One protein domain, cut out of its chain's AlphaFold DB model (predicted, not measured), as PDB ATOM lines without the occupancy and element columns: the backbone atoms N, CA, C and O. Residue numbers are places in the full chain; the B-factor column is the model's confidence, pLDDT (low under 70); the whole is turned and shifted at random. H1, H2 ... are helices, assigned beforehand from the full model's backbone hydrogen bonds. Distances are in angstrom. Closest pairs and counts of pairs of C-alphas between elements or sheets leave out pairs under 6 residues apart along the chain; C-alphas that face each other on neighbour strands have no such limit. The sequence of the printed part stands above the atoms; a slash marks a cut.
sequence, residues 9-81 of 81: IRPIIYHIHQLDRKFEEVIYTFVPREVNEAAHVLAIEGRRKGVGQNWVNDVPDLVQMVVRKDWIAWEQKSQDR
ATOM      1  N   ILE A   9      43.969   1.545  39.000       92.50
ATOM      2  CA  ILE A   9      42.885   2.324  39.609       92.50
ATOM      3  C   ILE A   9      43.236   2.725  41.044       92.50
ATOM      4  O   ILE A   9      42.903   3.825  41.476       92.50
ATOM      5  N   ARG A  10      43.944   1.866  41.792       92.81
ATOM      6  CA  ARG A  10      44.306   2.137  43.196       92.81
ATOM      7  C   ARG A  10      45.029   3.480  43.389       92.81
ATOM      8  O   ARG A  10      44.605   4.231  44.265       92.81
ATOM      9  N   PRO A  11      46.061   3.826  42.592       93.75
ATOM     10  CA  PRO A  11      46.688   5.141  42.675       93.75
ATOM     11  C   PRO A  11      45.708   6.285  42.404       93.75
ATOM     12  O   PRO A  11      45.748   7.281  43.117       93.75
ATOM     13  N   ILE A  12      44.806   6.141  41.429       91.94
ATOM     14  CA  ILE A  12      43.816   7.170  41.073       91.94
ATOM     15  C   ILE A  12      42.865   7.421  42.247       91.94
ATOM     16  O   ILE A  12      42.711   8.563  42.670       91.94
ATOM     17  N   ILE A  13      42.299   6.357  42.826       93.31
ATOM     18  CA  ILE A  13      41.418   6.447  44.003       93.31
ATOM     19  C   ILE A  13      42.142   7.126  45.167       93.31
ATOM     20  O   ILE A  13      41.595   8.024  45.803       93.31
ATOM     21  N   TYR A  14      43.392   6.735  45.428       94.25
ATOM     22  CA  TYR A  14      44.186   7.357  46.482       94.25
ATOM     23  C   TYR A  14      44.355   8.867  46.257       94.25
ATOM     24  O   TYR A  14      44.159   9.640  47.191       94.25
ATOM     25  N   HIS A  15      44.666   9.298  45.031       93.38
ATOM     26  CA  HIS A  15      44.823  10.720  44.710       93.38
ATOM     27  C   HIS A  15      43.508  11.493  44.841       93.38
ATOM     28  O   HIS A  15      43.521  12.596  45.383       93.38
ATOM     29  N   ILE A  16      42.382  10.910  44.417       93.19
ATOM     30  CA  ILE A  16      41.051  11.505  44.605       93.19
ATOM     31  C   ILE A  16      40.802  11.761  46.096       93.19
ATOM     32  O   ILE A  16      40.494  12.889  46.466       93.19
ATOM     33  N   HIS A  17      41.059  10.781  46.969       93.19
ATOM     34  CA  HIS A  17      40.919  10.967  48.420       93.19
ATOM     35  C   HIS A  17      41.893  11.991  49.021       93.19
ATOM     36  O   HIS A  17      41.571  12.617  50.027       93.19
ATOM     37  N   GLN A  18      43.093  12.169  48.459       94.75
ATOM     38  CA  GLN A  18      43.995  13.234  48.920       94.75
ATOM     39  C   GLN A  18      43.492  14.626  48.522       94.75
ATOM     40  O   GLN A  18      43.682  15.577  49.277       94.75
ATOM     41  N   LEU A  19      42.867  14.759  47.349       92.75
ATOM     42  CA  LEU A  19      42.286  16.022  46.887       92.75
ATOM     43  C   LEU A  19      41.000  16.370  47.636       92.75
ATOM     44  O   LEU A  19      40.813  17.533  47.972       92.75
ATOM     45  N   ASP A  20      40.178  15.369  47.932       93.25
ATOM     46  CA  ASP A  20      38.936  15.479  48.703       93.25
ATOM     47  C   ASP A  20      39.141  16.227  50.033       93.25
ATOM     48  O   ASP A  20      38.431  17.170  50.350       93.25
ATOM     49  N   ARG A  21      40.247  15.936  50.735       93.12
ATOM     50  CA  ARG A  21      40.641  16.599  51.996       93.12
ATOM     51  C   ARG A  21      40.866  18.113  51.900       93.12
ATOM     52  O   ARG A  21      41.071  18.751  52.928       93.12
ATOM     53  N   LYS A  22      40.931  18.678  50.692       95.75
ATOM     54  CA  LYS A  22      41.083  20.125  50.471       95.75
ATOM     55  C   LYS A  22      39.746  20.867  50.470       95.75
ATOM     56  O   LYS A  22      39.758  22.094  50.433       95.75
ATOM     57  N   PHE A  23      38.633  20.144  50.480       93.88
ATOM     58  CA  PHE A  23      37.284  20.686  50.498       93.88
ATOM     59  C   PHE A  23      36.615  20.342  51.832       93.88
ATOM     60  O   PHE A  23      36.994  19.380  52.496       93.88
ATOM     61  N   GLU A  24      35.638  21.151  52.236       96.12
ATOM     62  CA  GLU A  24      34.832  20.879  53.431       96.12
ATOM     63  C   GLU A  24      33.926  19.657  53.221       96.12
ATOM     64  O   GLU A  24      33.817  18.802  54.098       96.12
ATOM     65  N   GLU A  25      33.342  19.540  52.026       94.38
ATOM     66  CA  GLU A  25      32.505  18.417  51.612       94.38
ATOM     67  C   GLU A  25      32.627  18.191  50.095       94.38
ATOM     68  O   GLU A  25      32.645  19.145  49.311       94.38
ATOM     69  N   VAL A  26      32.689  16.924  49.670       92.00
ATOM     70  CA  VAL A  26      32.601  16.518  48.260       92.00
ATOM     71  C   VAL A  26      31.550  15.427  48.113       92.00
ATOM     72  O   VAL A  26      31.613  14.379  48.756       92.00
ATOM     73  N   ILE A  27      30.599  15.649  47.207       92.75
ATOM     74  CA  ILE A  27      29.533  14.699  46.888       92.75
ATOM     75  C   ILE A  27      29.772  14.150  45.482       92.75
ATOM     76  O   ILE A  27      29.907  14.901  44.517       92.75
ATOM     77  N   TYR A  28      29.793  12.824  45.355       90.25
ATOM     78  CA  TYR A  28      29.921  12.145  44.068       90.25
ATOM     79  C   TYR A  28      28.546  11.686  43.592       90.25
ATOM     80  O   TYR A  28      27.880  10.891  44.254       90.25
ATOM     81  N   THR A  29      28.121  12.163  42.426       92.56
ATOM     82  CA  THR A  29      26.835  11.794  41.828       92.56
ATOM     83  C   THR A  29      27.052  11.249  40.428       92.56
ATOM     84  O   THR A  29      27.754  11.845  39.614       92.56
ATOM     85  N   PHE A  30      26.443  10.100  40.142       93.25
ATOM     86  CA  PHE A  30      26.404   9.578  38.785       93.25
ATOM     87  C   PHE A  30      25.413  10.389  37.949       93.25
ATOM     88  O   PHE A  30      24.270  10.590  38.363       93.25
ATOM     89  N   VAL A  31      25.840  10.814  36.762       88.69
ATOM     90  CA  VAL A  31      25.005  11.574  35.832       88.69
ATOM     91  C   VAL A  31      25.071  10.977  34.420       88.69
ATOM     92  O   VAL A  31      26.126  10.463  34.031       88.69
ATOM     93  N   PRO A  32      23.975  11.031  33.641       90.88
ATOM     94  CA  PRO A  32      23.989  10.642  32.233       90.88
ATOM     95  C   PRO A  32      24.992  11.464  31.409       90.88
ATOM     96  O   PRO A  32      25.345  12.589  31.766       90.88
ATOM     97  N   ARG A  33      25.443  10.921  30.272       87.75
ATOM     98  CA  ARG A  33      26.418  11.595  29.395       87.75
ATOM     99  C   ARG A  33      25.880  12.922  28.861       87.75
ATOM    100  O   ARG A  33      26.650  13.857  28.689       87.75
ATOM    101  N   GLU A  34      24.579  12.997  28.619       85.88
ATOM    102  CA  GLU A  34      23.871  14.137  28.037       85.88
ATOM    103  C   GLU A  34      23.958  15.392  28.911       85.88
ATOM    104  O   GLU A  34      23.817  16.497  28.407       85.88
ATOM    105  N   VAL A  35      24.188  15.226  30.218       85.25
ATOM    106  CA  VAL A  35      24.363  16.335  31.171       85.25
ATOM    107  C   VAL A  35      25.822  16.517  31.603       85.25
ATOM    108  O   VAL A  35      26.109  17.306  32.495       85.25
ATOM    109  N   ASN A  36      26.740  15.768  30.989       90.25
ATOM    110  CA  ASN A  36      28.183  15.819  31.221       90.25
ATOM    111  C   ASN A  36      28.937  15.875  29.878       90.25
ATOM    112  O   ASN A  36      30.036  15.326  29.725       90.25
ATOM    113  N   GLU A  37      28.296  16.476  28.871       91.00
ATOM    114  CA  GLU A  37      28.738  16.451  27.480       91.00
ATOM    115  C   GLU A  37      30.069  17.196  27.335       91.00
ATOM    116  O   GLU A  37      30.993  16.683  26.700       91.00
ATOM    117  N   ALA A  38      30.225  18.338  28.014       90.69
ATOM    118  CA  ALA A  38      31.462  19.111  28.025       90.69
ATOM    119  C   ALA A  38      32.670  18.300  28.519       90.69
ATOM    120  O   ALA A  38      33.690  18.233  27.829       90.69
ATOM    121  N   ALA A  39      32.561  17.636  29.675       90.81
ATOM    122  CA  ALA A  39      33.650  16.817  30.215       90.81
ATOM    123  C   ALA A  39      33.957  15.615  29.311       90.81
ATOM    124  O   ALA A  39      35.115  15.227  29.134       90.81
ATOM    125  N   HIS A  40      32.923  15.034  28.703       92.44
ATOM    126  CA  HIS A  40      33.081  13.941  27.759       92.44
ATOM    127  C   HIS A  40      33.864  14.368  26.506       92.44
ATOM    128  O   HIS A  40      34.824  13.698  26.116       92.44
ATOM    129  N   VAL A  41      33.487  15.491  25.893       92.69
ATOM    130  CA  VAL A  41      34.173  16.035  24.713       92.69
ATOM    131  C   VAL A  41      35.607  16.440  25.051       92.69
ATOM    132  O   VAL A  41      36.519  16.141  24.279       92.69
ATOM    133  N   LEU A  42      35.832  17.016  26.236       89.75
ATOM    134  CA  LEU A  42      37.168  17.327  26.747       89.75
ATOM    135  C   LEU A  42      38.069  16.080  26.762       89.75
ATOM    136  O   LEU A  42      39.188  16.102  26.248       89.75
ATOM    137  N   ALA A  43      37.565  14.963  27.293       90.19
ATOM    138  CA  ALA A  43      38.308  13.710  27.356       90.19
ATOM    139  C   ALA A  43      38.614  13.121  25.963       90.19
ATOM    140  O   ALA A  43      39.713  12.599  25.748       90.19
ATOM    141  N   ILE A  44      37.676  13.213  25.009       91.44
ATOM    142  CA  ILE A  44      37.889  12.771  23.618       91.44
ATOM    143  C   ILE A  44      38.989  13.594  22.955       91.44
ATOM    144  O   ILE A  44      39.921  13.028  22.384       91.44
ATOM    145  N   GLU A  45      38.896  14.917  23.040       90.69
ATOM    146  CA  GLU A  45      39.853  15.813  22.401       90.69
ATOM    147  C   GLU A  45      41.260  15.654  23.008       90.69
ATOM    148  O   GLU A  45      42.255  15.644  22.279       90.69
ATOM    149  N   GLY A  46      41.360  15.414  24.321       88.75
ATOM    150  CA  GLY A  46      42.630  15.165  25.005       88.75
ATOM    151  C   GLY A  46      43.260  13.857  24.546       88.75
ATOM    152  O   GLY A  46      44.440  13.813  24.189       88.75
ATOM    153  N   ARG A  47      42.445  12.797  24.452       89.75
ATOM    154  CA  ARG A  47      42.870  11.513  23.886       89.75
ATOM    155  C   ARG A  47      43.333  11.664  22.436       89.75
ATOM    156  O   ARG A  47      44.360  11.094  22.087       89.75
ATOM    157  N   ARG A  48      42.602  12.419  21.606       89.44
ATOM    158  CA  ARG A  48      42.921  12.634  20.184       89.44
ATOM    159  C   ARG A  48      44.261  13.340  20.000       89.44
ATOM    160  O   ARG A  48      45.038  12.943  19.139       89.44
ATOM    161  N   LYS A  49      44.537  14.359  20.817       86.06
ATOM    162  CA  LYS A  49      45.822  15.070  20.799       86.06
ATOM    163  C   LYS A  49      46.966  14.237  21.387       86.06
ATOM    164  O   LYS A  49      48.121  14.539  21.118       86.06
ATOM    165  N   GLY A  50      46.659  13.206  22.178       83.06
ATOM    166  CA  GLY A  50      47.657  12.343  22.812       83.06
ATOM    167  C   GLY A  50      48.440  13.029  23.933       83.06
ATOM    168  O   GLY A  50      49.470  12.510  24.357       83.06
ATOM    169  N   VAL A  51      47.969  14.182  24.422       71.12
ATOM    170  CA  VAL A  51      48.641  14.954  25.471       71.12
ATOM    171  C   VAL A  51      47.652  15.289  26.583       71.12
ATOM    172  O   VAL A  51      46.576  15.825  26.328       71.12
ATOM    173  N   GLY A  52      48.037  15.002  27.828       66.19
ATOM    174  CA  GLY A  52      47.374  15.555  29.007       66.19
ATOM    175  C   GLY A  52      47.825  16.999  29.196       66.19
ATOM    176  O   GLY A  52      48.937  17.237  29.659       66.19
ATOM    177  N   GLN A  53      46.993  17.958  28.792       67.88
ATOM    178  CA  GLN A  53      47.271  19.389  28.922       67.88
ATOM    179  C   GLN A  53      46.150  20.082  29.685       67.88
ATOM    180  O   GLN A  53      44.982  19.715  29.570       67.88
ATOM    181  N   ASN A  54      46.517  21.138  30.405       73.44
ATOM    182  CA  ASN A  54      45.553  22.114  30.887       73.44
ATOM    183  C   ASN A  54      45.217  23.043  29.720       73.44
ATOM    184  O   ASN A  54      46.058  23.839  29.303       73.44
ATOM    185  N   TRP A  55      44.003  22.945  29.182       77.56
ATOM    186  CA  TRP A  55      43.531  23.876  28.157       77.56
ATOM    187  C   TRP A  55      43.069  25.171  28.812       77.56
ATOM    188  O   TRP A  55      41.883  25.406  29.012       77.56
ATOM    189  N   VAL A  56      44.051  25.980  29.204       76.75
ATOM    190  CA  VAL A  56      43.838  27.362  29.650       76.75
ATOM    191  C   VAL A  56      43.843  28.299  28.441       76.75
ATOM    192  O   VAL A  56      43.014  29.196  28.353       76.75
ATOM    193  N   ASN A  57      44.729  28.025  27.479       78.62
ATOM    194  CA  ASN A  57      44.807  28.680  26.177       78.62
ATOM    195  C   ASN A  57      44.536  27.639  25.077       78.62
ATOM    196  O   ASN A  57      44.752  26.445  25.295       78.62
ATOM    197  N   ASP A  58      44.060  28.088  23.913       82.62
ATOM    198  CA  ASP A  58      43.832  27.250  22.721       82.62
ATOM    199  C   ASP A  58      42.895  26.047  22.954       82.62
ATOM    200  O   ASP A  58      43.098  24.939  22.437       82.62
ATOM    201  N   VAL A  59      41.844  26.266  23.752       85.50
ATOM    202  CA  VAL A  59      40.783  25.276  23.974       85.50
ATOM    203  C   VAL A  59      40.151  24.916  22.622       85.50
ATOM    204  O   VAL A  59      39.709  25.831  21.926       85.50
ATOM    205  N   PRO A  60      40.055  23.623  22.248       88.69
ATOM    206  CA  PRO A  60      39.426  23.216  20.992       88.69
ATOM    207  C   PRO A  60      38.018  23.802  20.836       88.69
ATOM    208  O   PRO A  60      37.216  23.726  21.766       88.69
ATOM    209  N   ASP A  61      37.694  24.323  19.650       90.81
ATOM    210  CA  ASP A  61      36.412  25.000  19.391       90.81
ATOM    211  C   ASP A  61      35.198  24.136  19.752       90.81
ATOM    212  O   ASP A  61      34.230  24.619  20.337       90.81
ATOM    213  N   LEU A  62      35.281  22.830  19.476       90.00
ATOM    214  CA  LEU A  62      34.233  21.871  19.819       90.00
ATOM    215  C   LEU A  62      33.981  21.810  21.336       90.00
ATOM    216  O   LEU A  62      32.833  21.764  21.770       90.00
ATOM    217  N   VAL A  63      35.042  21.854  22.142       89.25
ATOM    218  CA  VAL A  63      34.946  21.867  23.608       89.25
ATOM    219  C   VAL A  63      34.313  23.179  24.063       89.25
ATOM    220  O   VAL A  63      33.381  23.155  24.862       89.25
ATOM    221  N   GLN A  64      34.768  24.319  23.529       91.50
ATOM    222  CA  GLN A  64      34.216  25.628  23.893       91.50
ATOM    223  C   GLN A  64      32.720  25.731  23.576       91.50
ATOM    224  O   GLN A  64      31.942  26.223  24.392       91.50
ATOM    225  N   MET A  65      32.313  25.252  22.399       93.62
ATOM    226  CA  MET A  65      30.919  25.255  21.966       93.62
ATOM    227  C   MET A  65      30.034  24.439  22.916       93.62
ATOM    228  O   MET A  65      28.983  24.921  23.338       93.62
ATOM    229  N   VAL A  66      30.467  23.231  23.290       92.69
ATOM    230  CA  VAL A  66      29.699  22.351  24.184       92.69
ATOM    231  C   VAL A  66      29.649  22.902  25.608       92.69
ATOM    232  O   VAL A  66      28.579  22.911  26.201       92.69
ATOM    233  N   VAL A  67      30.748  23.459  26.131       90.75
ATOM    234  CA  VAL A  67      30.751  24.119  27.451       90.75
ATOM    235  C   VAL A  67      29.720  25.249  27.508       90.75
ATOM    236  O   VAL A  67      28.970  25.338  28.474       90.75
ATOM    237  N   ARG A  68      29.636  26.093  26.469       91.25
ATOM    238  CA  ARG A  68      28.634  27.174  26.418       91.25
ATOM    239  C   ARG A  68      27.207  26.632  26.388       91.25
ATOM    240  O   ARG A  68      26.342  27.169  27.072       91.25
ATOM    241  N   LYS A  69      26.960  25.575  25.612       90.81
ATOM    242  CA  LYS A  69      25.653  24.907  25.548       90.81
ATOM    243  C   LYS A  69      25.256  24.328  26.913       90.81
ATOM    244  O   LYS A  69      24.145  24.590  27.368       90.81
ATOM    245  N   ASP A  70      26.157  23.590  27.562       86.62
ATOM    246  CA  ASP A  70      25.921  22.982  28.878       86.62
ATOM    247  C   ASP A  70      25.669  24.053  29.946       86.62
ATOM    248  O   ASP A  70      24.753  23.917  30.756       86.62
ATOM    249  N   TRP A  71      26.428  25.152  29.902       86.06
ATOM    250  CA  TRP A  71      26.260  26.292  30.801       86.06
ATOM    251  C   TRP A  71      24.872  26.931  30.679       86.06
ATOM    252  O   TRP A  71      24.171  27.073  31.680       86.06
ATOM    253  N   ILE A  72      24.434  27.247  29.456       87.81
ATOM    254  CA  ILE A  72      23.107  27.835  29.205       87.81
ATOM    255  C   ILE A  72      21.997  26.896  29.698       87.81
ATOM    256  O   ILE A  72      21.045  27.333  30.345       87.81
ATOM    257  N   ALA A  73      22.124  25.594  29.423       85.69
ATOM    258  CA  ALA A  73      21.152  24.601  29.868       85.69
ATOM    259  C   ALA A  73      21.101  24.479  31.403       85.69
ATOM    260  O   ALA A  73      20.036  24.227  31.972       85.69
ATOM    261  N   TRP A  74      22.239  24.644  32.079       81.88
ATOM    262  CA  TRP A  74      22.312  24.642  33.537       81.88
ATOM    263  C   TRP A  74      21.685  25.896  34.155       81.88
ATOM    264  O   TRP A  74      20.919  25.768  35.114       81.88
ATOM    265  N   GLU A  75      21.945  27.083  33.599       84.25
ATOM    266  CA  GLU A  75      21.338  28.337  34.065       84.25
ATOM    267  C   GLU A  75      19.812  28.287  33.966       84.25
ATOM    268  O   GLU A  75      19.128  28.567  34.947       84.25
ATOM    269  N   GLN A  76      19.271  27.844  32.826       83.25
ATOM    270  CA  GLN A  76      17.823  27.716  32.619       83.25
ATOM    271  C   GLN A  76      17.175  26.803  33.670       83.25
ATOM    272  O   GLN A  76      16.229  27.198  34.342       83.25
ATOM    273  N   LYS A  77      17.753  25.619  33.909       77.75
ATOM    274  CA  LYS A  77      17.258  24.677  34.930       77.75
ATOM    275  C   LYS A  77      17.398  25.177  36.367       77.75
ATOM    276  O   LYS A  77      16.797  24.589  37.263       77.75
ATOM    277  N   SER A  78      18.258  26.163  36.601       74.81
ATOM    278  CA  SER A  78      18.493  26.738  37.927       74.81
ATOM    279  C   SER A  78      17.558  27.912  38.218       74.81
ATOM    280  O   SER A  78      17.344  28.215  39.382       74.81
ATOM    281  N   GLN A  79      16.991  28.543  37.183       63.88
ATOM    282  CA  GLN A  79      15.936  29.556  37.314       63.88
ATOM    283  C   GLN A  79      14.541  28.933  37.503       63.88
ATOM    284  O   GLN A  79      13.664  29.565  38.080       63.88
ATOM    285  N   ASP A  80      14.348  27.690  37.048       56.50
ATOM    286  CA  ASP A  80      13.088  26.941  37.177       56.50
ATOM    287  C   ASP A  80      12.954  26.159  38.510       56.50
ATOM    288  O   ASP A  80      11.988  25.411  38.684       56.50
ATOM    289  N   ARG A  81      13.920  26.276  39.435       53.34
ATOM    290  CA  ARG A  81      13.886  25.666  40.783       53.34
ATOM    291  C   ARG A  81      13.583  26.694  41.859       53.34
ATOM    292  O   ARG A  81      12.875  26.306  42.812       53.34
TER     293      ARG A  81
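Overview. This is residues 9 to 81 of the 81 residues of the protein "RNase H type-1 domain-containing protein" of Gossypium gossypioides (UniProt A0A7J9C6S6). A helical hairpin, H2 and the longer H3 side by side and running opposite ways, makes the body, while H1 sits away from it at the far end of a long link. Residues 9 to 33, with H1 in them, stick out as an arm, and residues 75 to 81, with the last part of H3, stick out from the hairpin. The printed part has 73 residues with three named helices, H1, H2 and H3 along the chain, and no named strand; its class is all helix. The whole is loose, with a radius of gyration of the C-alphas of 15.1 A and spans of 37 by 35 by 22 A.

Along the chain. Find C-alpha 61 at (36.412, 25.000, 19.391); from there H3, the longest helix, residues 61 to 79, runs 27.6 A to C-alpha 79 at (15.936, 29.556, 37.314). Look next at residues 37 to 49, which are H2, 18.4 A from first to last C-alpha. Then go to C-alpha 9 at (42.885, 2.324, 39.609), where H1, residues 9 to 20, begins its 16.5 A.

Arrangement. H3 touches H2 with residues 62 to 70 alone, and you find their closest C-alphas at Ala 38 and Val 67, 5.1 A apart. The two form a hairpin at a shallow tilt of 14 degrees, opposite ways. H1 is apart from H2 and from H3. In H1, H2 and H3 every O i to N i+4 pair is within hydrogen-bond range.

Size, cuts and confidence. The C-alphas farthest apart are those of Gly 50 and Arg 81, 40.5 A. Without the stretches that stand free, the body of 41 residues spans 30 by 19 by 13 A. The printed part has no cut. Both links are long: 16 residues between H1 and H2, 11 between H2 and H3. Look at the B-factor column: the mean pLDDT of the printed part is 87.0, and residues 52 to 53 and 79 to 81 are under 70.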